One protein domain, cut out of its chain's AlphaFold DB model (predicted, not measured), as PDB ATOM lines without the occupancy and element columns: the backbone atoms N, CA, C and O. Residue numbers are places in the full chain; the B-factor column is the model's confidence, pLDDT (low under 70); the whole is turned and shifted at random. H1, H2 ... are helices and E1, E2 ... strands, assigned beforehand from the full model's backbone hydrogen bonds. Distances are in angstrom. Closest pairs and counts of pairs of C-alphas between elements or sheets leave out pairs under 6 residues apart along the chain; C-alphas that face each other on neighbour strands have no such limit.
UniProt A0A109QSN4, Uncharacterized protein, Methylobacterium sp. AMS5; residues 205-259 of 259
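This is residues 205 to 259 of the 259 residues of an uncharacterized protein of Methylobacterium sp. AMS5 (UniProt A0A109QSN4). A small antiparallel sheet, order E2, E1, E3, has one short helix, H1, over a face; H2, near the chain's end, only grazes the sheet. The printed part has 55 residues, with E1, E2, H1, E3, H2 along the chain; the class is mixed, with under half of the residues in named elements. It is compact, radius of gyration of the C-alphas 11.1 A, spanning 33 by 25 by 15 A.

E1, residues 205 to 210, and E2, residues 221 to 223, form a hairpin; N 206 and O 222 are 2.8 A apart. E3, residues 247 to 250, is antiparallel to E1; N 209 and O 248 are 2.8 A apart. H1, residues 233 to 240, is on the sheet, over E1, at a height of 10.1 A. E2, H1, E3 make a split strand-helix-strand unit, E1 between its strands, with a right-handed crossover. In H1, 2 of 4 O i to N i+4 pairs are within hydrogen-bond range.

E1 runs 16.4 A from C-alpha 205 at (213.669, 16.804, 11.275). E2 measures 6.8 A, H1 9.4 A and E3 9.7 A. H2, residues 254 to 257, measures 6.4 A, ending at (218.602, 1.595, 19.194).

The C-alphas farthest apart, of Asn 227 and Pro 259, are 33.1 A apart. The printed part has no cut and no long link. Residues 213 to 214 and 254 to 259 have pLDDT under 70.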
ATOM      1  N   THR A 205     214.483  17.959  11.666       93.38
ATOM      2  CA  THR A 205     213.669  16.804  11.275       93.38
ATOM      3  C   THR A 205     212.899  16.196  12.448       93.38
ATOM      4  O   THR A 205     213.321  16.253  13.598       93.38
ATOM      5  N   ALA A 206     211.750  15.597  12.150       93.81
ATOM      6  CA  ALA A 206     210.958  14.787  13.069       93.81
ATOM      7  C   ALA A 206     210.824  13.368  12.507       93.81
ATOM      8  O   ALA A 206     210.810  13.187  11.291       93.81
ATOM      9  N   GLU A 207     210.685  12.365  13.367       93.94
ATOM     10  CA  GLU A 207     210.482  10.976  12.947       93.94
ATOM     11  C   GLU A 207     209.044  10.528  13.230       93.94
ATOM     12  O   GLU A 207     208.445  10.882  14.248       93.94
ATOM     13  N   VAL A 208     208.467   9.745  12.320       92.31
ATOM     14  CA  VAL A 208     207.143   9.143  12.495       92.31
ATOM     15  C   VAL A 208     207.256   7.875  13.346       92.31
ATOM     16  O   VAL A 208     207.749   6.833  12.901       92.31
ATOM     17  N   ALA A 209     206.718   7.915  14.562       89.94
ATOM     18  CA  ALA A 209     206.515   6.728  15.383       89.94
ATOM     19  C   ALA A 209     205.117   6.153  15.137       89.94
ATOM     20  O   ALA A 209     204.123   6.861  15.267       89.94
ATOM     21  N   HIS A 210     205.028   4.864  14.811       88.25
ATOM     22  CA  HIS A 210     203.756   4.158  14.677       88.25
ATOM     23  C   HIS A 210     203.674   3.068  15.747       88.25
ATOM     24  O   HIS A 210     204.658   2.364  15.975       88.25
ATOM     25  N   ALA A 211     202.508   2.888  16.377       81.56
ATOM     26  CA  ALA A 211     202.319   1.874  17.422       81.56
ATOM     27  C   ALA A 211     202.733   0.466  16.955       81.56
ATOM     28  O   ALA A 211     203.472  -0.264  17.615       81.56
ATOM     29  N   HIS A 212     202.330   0.103  15.740       77.12
ATOM     30  CA  HIS A 212     202.894  -1.035  15.024       77.12
ATOM     31  C   HIS A 212     204.192  -0.642  14.304       77.12
ATOM     32  O   HIS A 212     204.138  -0.183  13.166       77.12
ATOM     33  N   GLY A 213     205.354  -0.888  14.915       66.06
ATOM     34  CA  GLY A 213     206.681  -0.566  14.351       66.06
ATOM     35  C   GLY A 213     207.053  -1.263  13.025       66.06
ATOM     36  O   GLY A 213     208.163  -1.112  12.537       66.06
ATOM     37  N   LYS A 214     206.136  -2.038  12.429       67.12
ATOM     38  CA  LYS A 214     206.252  -2.616  11.077       67.12
ATOM     39  C   LYS A 214     205.420  -1.871  10.026       67.12
ATOM     40  O   LYS A 214     205.378  -2.293   8.873       67.12
ATOM     41  N   ALA A 215     204.705  -0.817  10.417       74.69
ATOM     42  CA  ALA A 215     203.974   0.021   9.480       74.69
ATOM     43  C   ALA A 215     204.965   0.713   8.537       74.69
ATOM     44  O   ALA A 215     205.993   1.210   8.986       74.69
ATOM     45  N   GLY A 216     204.649   0.783   7.241       79.50
ATOM     46  CA  GLY A 216     205.561   1.337   6.228       79.50
ATOM     47  C   GLY A 216     205.919   2.817   6.413       79.50
ATOM     48  O   GLY A 216     206.833   3.296   5.758       79.50
ATOM     49  N   VAL A 217     205.210   3.527   7.295       85.38
ATOM     50  CA  VAL A 217     205.480   4.926   7.662       85.38
ATOM     51  C   VAL A 217     206.343   5.066   8.918       85.38
ATOM     52  O   VAL A 217     206.791   6.165   9.212       85.38
ATOM     53  N   HIS A 218     206.568   3.995   9.685       85.56
ATOM     54  CA  HIS A 218     207.389   4.065  10.894       85.56
ATOM     55  C   HIS A 218     208.856   4.336  10.542       85.56
ATOM     56  O   HIS A 218     209.396   3.715   9.629       85.56
ATOM     57  N   GLY A 219     209.497   5.253  11.267       85.69
ATOM     58  CA  GLY A 219     210.875   5.663  11.002       85.69
ATOM     59  C   GLY A 219     211.019   6.621   9.816       85.69
ATOM     60  O   GLY A 219     212.139   6.979   9.456       85.69
ATOM     61  N   MET A 220     209.908   7.036   9.195       90.25
ATOM     62  CA  MET A 220     209.921   8.069   8.164       90.25
ATOM     63  C   MET A 220     210.333   9.404   8.787       90.25
ATOM     64  O   MET A 220     209.730   9.842   9.765       90.25
ATOM     65  N   GLU A 221     211.339  10.054   8.212       92.06
ATOM     66  CA  GLU A 221     211.764  11.393   8.621       92.06
ATOM     67  C   GLU A 221     210.999  12.458   7.829       92.06
ATOM     68  O   GLU A 221     210.832  12.358   6.610       92.06
ATOM     69  N   LEU A 222     210.544  13.487   8.533       92.25
ATOM     70  CA  LEU A 222     209.864  14.657   7.994       92.25
ATOM     71  C   LEU A 222     210.693  15.892   8.304       92.25
ATOM     72  O   LEU A 222     211.224  16.016   9.407       92.25
ATOM     73  N   ALA A 223     210.768  16.834   7.372       91.31
ATOM     74  CA  ALA A 223     211.420  18.107   7.642       91.31
ATOM     75  C   ALA A 223     210.473  19.099   8.319       91.31
ATOM     76  O   ALA A 223     209.275  19.165   8.021       91.31
ATOM     77  N   LEU A 224     211.037  19.921   9.201       88.62
ATOM     78  CA  LEU A 224     210.342  21.058   9.802       88.62
ATOM     79  C   LEU A 224     210.265  22.253   8.841       88.62
ATOM     80  O   LEU A 224     209.374  23.089   8.972       88.62
ATOM     81  N   SER A 225     211.176  22.331   7.863       83.56
ATOM     82  CA  SER A 225     211.201  23.381   6.842       83.56
ATOM     83  C   SER A 225     210.830  22.850   5.455       83.56
ATOM     84  O   SER A 225     211.109  21.705   5.104       83.56
ATOM     85  N   SER A 226     210.233  23.711   4.629       74.94
ATOM     86  CA  SER A 226     209.820  23.389   3.255       74.94
ATOM     87  C   SER A 226     210.970  23.359   2.239       74.94
ATOM     88  O   SER A 226     210.736  23.104   1.063       74.94
ATOM     89  N   ASN A 227     212.203  23.661   2.656       72.88
ATOM     90  CA  ASN A 227     213.364  23.784   1.762       72.88
ATOM     91  C   ASN A 227     214.228  22.513   1.722       72.88
ATOM     92  O   ASN A 227     215.383  22.564   1.301       72.88
ATOM     93  N   SER A 228     213.692  21.384   2.180       80.50
ATOM     94  CA  SER A 228     214.414  20.116   2.279       80.50
ATOM     95  C   SER A 228     213.984  19.121   1.192       80.50
ATOM     96  O   SER A 228     212.946  19.284   0.555       80.50
ATOM     97  N   SER A 229     214.768  18.057   0.994       83.56
ATOM     98  CA  SER A 229     214.383  16.915   0.152       83.56
ATOM     99  C   SER A 229     213.388  15.956   0.820       83.56
ATOM    100  O   SER A 229     212.878  15.054   0.158       83.56
ATOM    101  N   LEU A 230     213.165  16.100   2.128       88.81
ATOM    102  CA  LEU A 230     212.178  15.354   2.903       88.81
ATOM    103  C   LEU A 230     210.826  16.080   2.873       88.81
ATOM    104  O   LEU A 230     210.802  17.315   2.863       88.81
ATOM    105  N   PRO A 231     209.707  15.338   2.910       88.94
ATOM    106  CA  PRO A 231     208.389  15.949   2.954       88.94
ATOM    107  C   PRO A 231     208.172  16.702   4.269       88.94
ATOM    108  O   PRO A 231     208.611  16.267   5.340       88.94
ATOM    109  N   ALA A 232     207.469  17.827   4.186       90.00
ATOM    110  CA  ALA A 232     207.128  18.627   5.358       90.00
ATOM    111  C   ALA A 232     205.869  18.087   6.058       90.00
ATOM    112  O   ALA A 232     204.994  17.490   5.426       90.00
ATOM    113  N   TYR A 233     205.716  18.364   7.360       87.75
ATOM    114  CA  TYR A 233     204.543  17.919   8.134       87.75
ATOM    115  C   TYR A 233     203.207  18.294   7.472       87.75
ATOM    116  O   TYR A 233     202.301  17.466   7.387       87.75
ATOM    117  N   GLY A 234     203.091  19.519   6.951       85.44
ATOM    118  CA  GLY A 234     201.870  19.994   6.293       85.44
ATOM    119  C   GLY A 234     201.482  19.208   5.034       85.44
ATOM    120  O   GLY A 234     200.296  19.135   4.719       85.44
ATOM    121  N   GLU A 235     202.449  18.598   4.346       86.00
ATOM    122  CA  GLU A 235     202.228  17.842   3.106       86.00
ATOM    123  C   GLU A 235     201.671  16.448   3.392       86.00
ATOM    124  O   GLU A 235     200.782  15.980   2.689       86.00
ATOM    125  N   VAL A 236     202.155  15.810   4.460       87.44
ATOM    126  CA  VAL A 236     201.797  14.428   4.813       87.44
ATOM    127  C   VAL A 236     200.740  14.333   5.914       87.44
ATOM    128  O   VAL A 236     200.270  13.235   6.219       87.44
ATOM    129  N   ARG A 237     200.341  15.467   6.514       85.88
ATOM    130  CA  ARG A 237     199.415  15.532   7.658       85.88
ATOM    131  C   ARG A 237     198.157  14.698   7.446       85.88
ATOM    132  O   ARG A 237     197.796  13.908   8.309       85.88
ATOM    133  N   ASN A 238     197.494  14.877   6.308       82.81
ATOM    134  CA  ASN A 238     196.202  14.238   6.050       82.81
ATOM    135  C   ASN A 238     196.325  12.765   5.635       82.81
ATOM    136  O   ASN A 238     195.348  12.029   5.760       82.81
ATOM    137  N   ASP A 239     197.505  12.344   5.174       85.81
ATOM    138  CA  ASP A 239     197.744  10.988   4.677       85.81
ATOM    139  C   ASP A 239     198.260  10.063   5.788       85.81
ATOM    140  O   ASP A 239     197.809   8.924   5.905       85.81
ATOM    141  N   ILE A 240     199.171  10.562   6.633       87.38
ATOM    142  CA  ILE A 240     199.823   9.786   7.702       87.38
ATOM    143  C   ILE A 240     199.118   9.981   9.050       87.38
ATOM    144  O   ILE A 240     198.940   9.025   9.804       87.38
ATOM    145  N   PHE A 241     198.694  11.207   9.364       90.19
ATOM    146  CA  PHE A 241     198.180  11.586  10.686       90.19
ATOM    147  C   PHE A 241     196.670  11.818  10.650       90.19
ATOM    148  O   PHE A 241     196.178  12.910  10.937       90.19
ATOM    149  N   HIS A 242     195.929  10.777  10.272       86.31
ATOM    150  CA  HIS A 242     194.468  10.794  10.236       86.31
ATOM    151  C   HIS A 242     193.854  10.286  11.560       86.31
ATOM    152  O   HIS A 242     194.529   9.594  12.322       86.31
ATOM    153  N   PRO A 243     192.552  10.503  11.834       85.50
ATOM    154  CA  PRO A 243     191.943  10.184  13.134       85.50
ATOM    155  C   PRO A 243     192.074   8.716  13.561       85.50
ATOM    156  O   PRO A 243     192.120   8.410  14.747       85.50
ATOM    157  N   ASN A 244     192.124   7.797  12.596       84.56
ATOM    158  CA  ASN A 244     192.273   6.362  12.852       84.56
ATOM    159  C   ASN A 244     193.737   5.882  12.835       84.56
ATOM    160  O   ASN A 244     193.969   4.680  12.872       84.56
ATOM    161  N   ALA A 245     194.708   6.788  12.686       84.25
ATOM    162  CA  ALA A 245     196.117   6.431  12.620       84.25
ATOM    163  C   ALA A 245     196.680   6.332  14.037       84.25
ATOM    164  O   ALA A 245     196.349   7.126  14.923       84.25
ATOM    165  N   GLU A 246     197.589   5.384  14.225       86.44
ATOM    166  CA  GLU A 246     198.380   5.239  15.448       86.44
ATOM    167  C   GLU A 246     199.797   5.791  15.246       86.44
ATOM    168  O   GLU A 246     200.761   5.296  15.827       86.44
ATOM    169  N   ALA A 247     199.911   6.802  14.379       89.44
ATOM    170  CA  ALA A 247     201.139   7.514  14.070       89.44
ATOM    171  C   ALA A 247     201.215   8.825  14.863       89.44
ATOM    172  O   ALA A 247     200.237   9.573  14.910       89.44
ATOM    173  N   ILE A 248     202.381   9.115  15.434       92.88
ATOM    174  CA  ILE A 248     202.725  10.370  16.114       92.88
ATOM    175  C   ILE A 248     204.130  10.818  15.698       92.88
ATOM    176  O   ILE A 248     204.907  10.021  15.168       92.88
ATOM    177  N   LEU A 249     204.458  12.084  15.940       93.00
ATOM    178  CA  LEU A 249     205.821  12.588  15.778       93.00
ATOM    179  C   LEU A 249     206.650  12.377  17.042       93.00
ATOM    180  O   LEU A 249     206.164  12.601  18.150       93.00
ATOM    181  N   VAL A 250     207.909  11.993  16.853       93.44
ATOM    182  CA  VAL A 250     208.915  11.837  17.909       93.44
ATOM    183  C   VAL A 250     210.249  12.445  17.478       93.44
ATOM    184  O   VAL A 250     210.442  12.815  16.314       93.44
ATOM    185  N   VAL A 251     211.177  12.546  18.428       91.81
ATOM    186  CA  VAL A 251     212.546  12.994  18.169       91.81
ATOM    187  C   VAL A 251     213.275  11.955  17.299       91.81
ATOM    188  O   VAL A 251     213.190  10.756  17.581       91.81
ATOM    189  N   PRO A 252     213.977  12.377  16.230       89.19
ATOM    190  CA  PRO A 252     214.612  11.452  15.299       89.19
ATOM    191  C   PRO A 252     215.728  10.623  15.945       89.19
ATOM    192  O   PRO A 252     216.485  11.102  16.790       89.19
ATOM    193  N   GLY A 253     215.869   9.372  15.501       77.44
ATOM    194  CA  GLY A 253     216.989   8.497  15.862       77.44
ATOM    195  C   GLY A 253     216.818   7.708  17.163       77.44
ATOM    196  O   GLY A 253     217.626   6.817  17.433       77.44
ATOM    197  N   ILE A 254     215.753   7.942  17.932       64.81
ATOM    198  CA  ILE A 254     215.506   7.247  19.206       64.81
ATOM    199  C   ILE A 254     215.114   5.783  18.990       64.81
ATOM    200  O   ILE A 254     215.563   4.898  19.721       64.81
ATOM    201  N   HIS A 255     214.375   5.482  17.923       55.06
ATOM    202  CA  HIS A 255     213.940   4.118  17.612       55.06
ATOM    203  C   HIS A 255     214.983   3.268  16.868       55.06
ATOM    204  O   HIS A 255     214.756   2.081  16.645       55.06
ATOM    205  N   ARG A 256     216.165   3.816  16.547       50.75
ATOM    206  CA  ARG A 256     217.261   3.072  15.889       50.75
ATOM    207  C   ARG A 256     218.099   2.211  16.845       50.75
ATOM    208  O   ARG A 256     219.050   1.572  16.405       50.75
ATOM    209  N   SER A 257     217.772   2.195  18.138       37.59
ATOM    210  CA  SER A 257     218.602   1.595  19.194       37.59
ATOM    211  C   SER A 257     218.055   0.297  19.812       37.59
ATOM    212  O   SER A 257     218.646  -0.211  20.763       37.59
ATOM    213  N   VAL A 258     216.988  -0.295  19.260       34.78
ATOM    214  CA  VAL A 258     216.531  -1.636  19.669       34.78
ATOM    215  C   VAL A 258     216.971  -2.666  18.615       34.78
ATOM    216  O   VAL A 258     216.415  -2.645  17.516       34.78
ATOM    217  N   PRO A 259     217.984  -3.511  18.900       36.53
ATOM    218  CA  PRO A 259     218.396  -4.606  18.017       36.53
ATOM    219  C   PRO A 259     217.350  -5.724  17.908       36.53
ATOM    220  O   PRO A 259     216.569  -5.919  18.870       36.53
TER     221      PRO A 259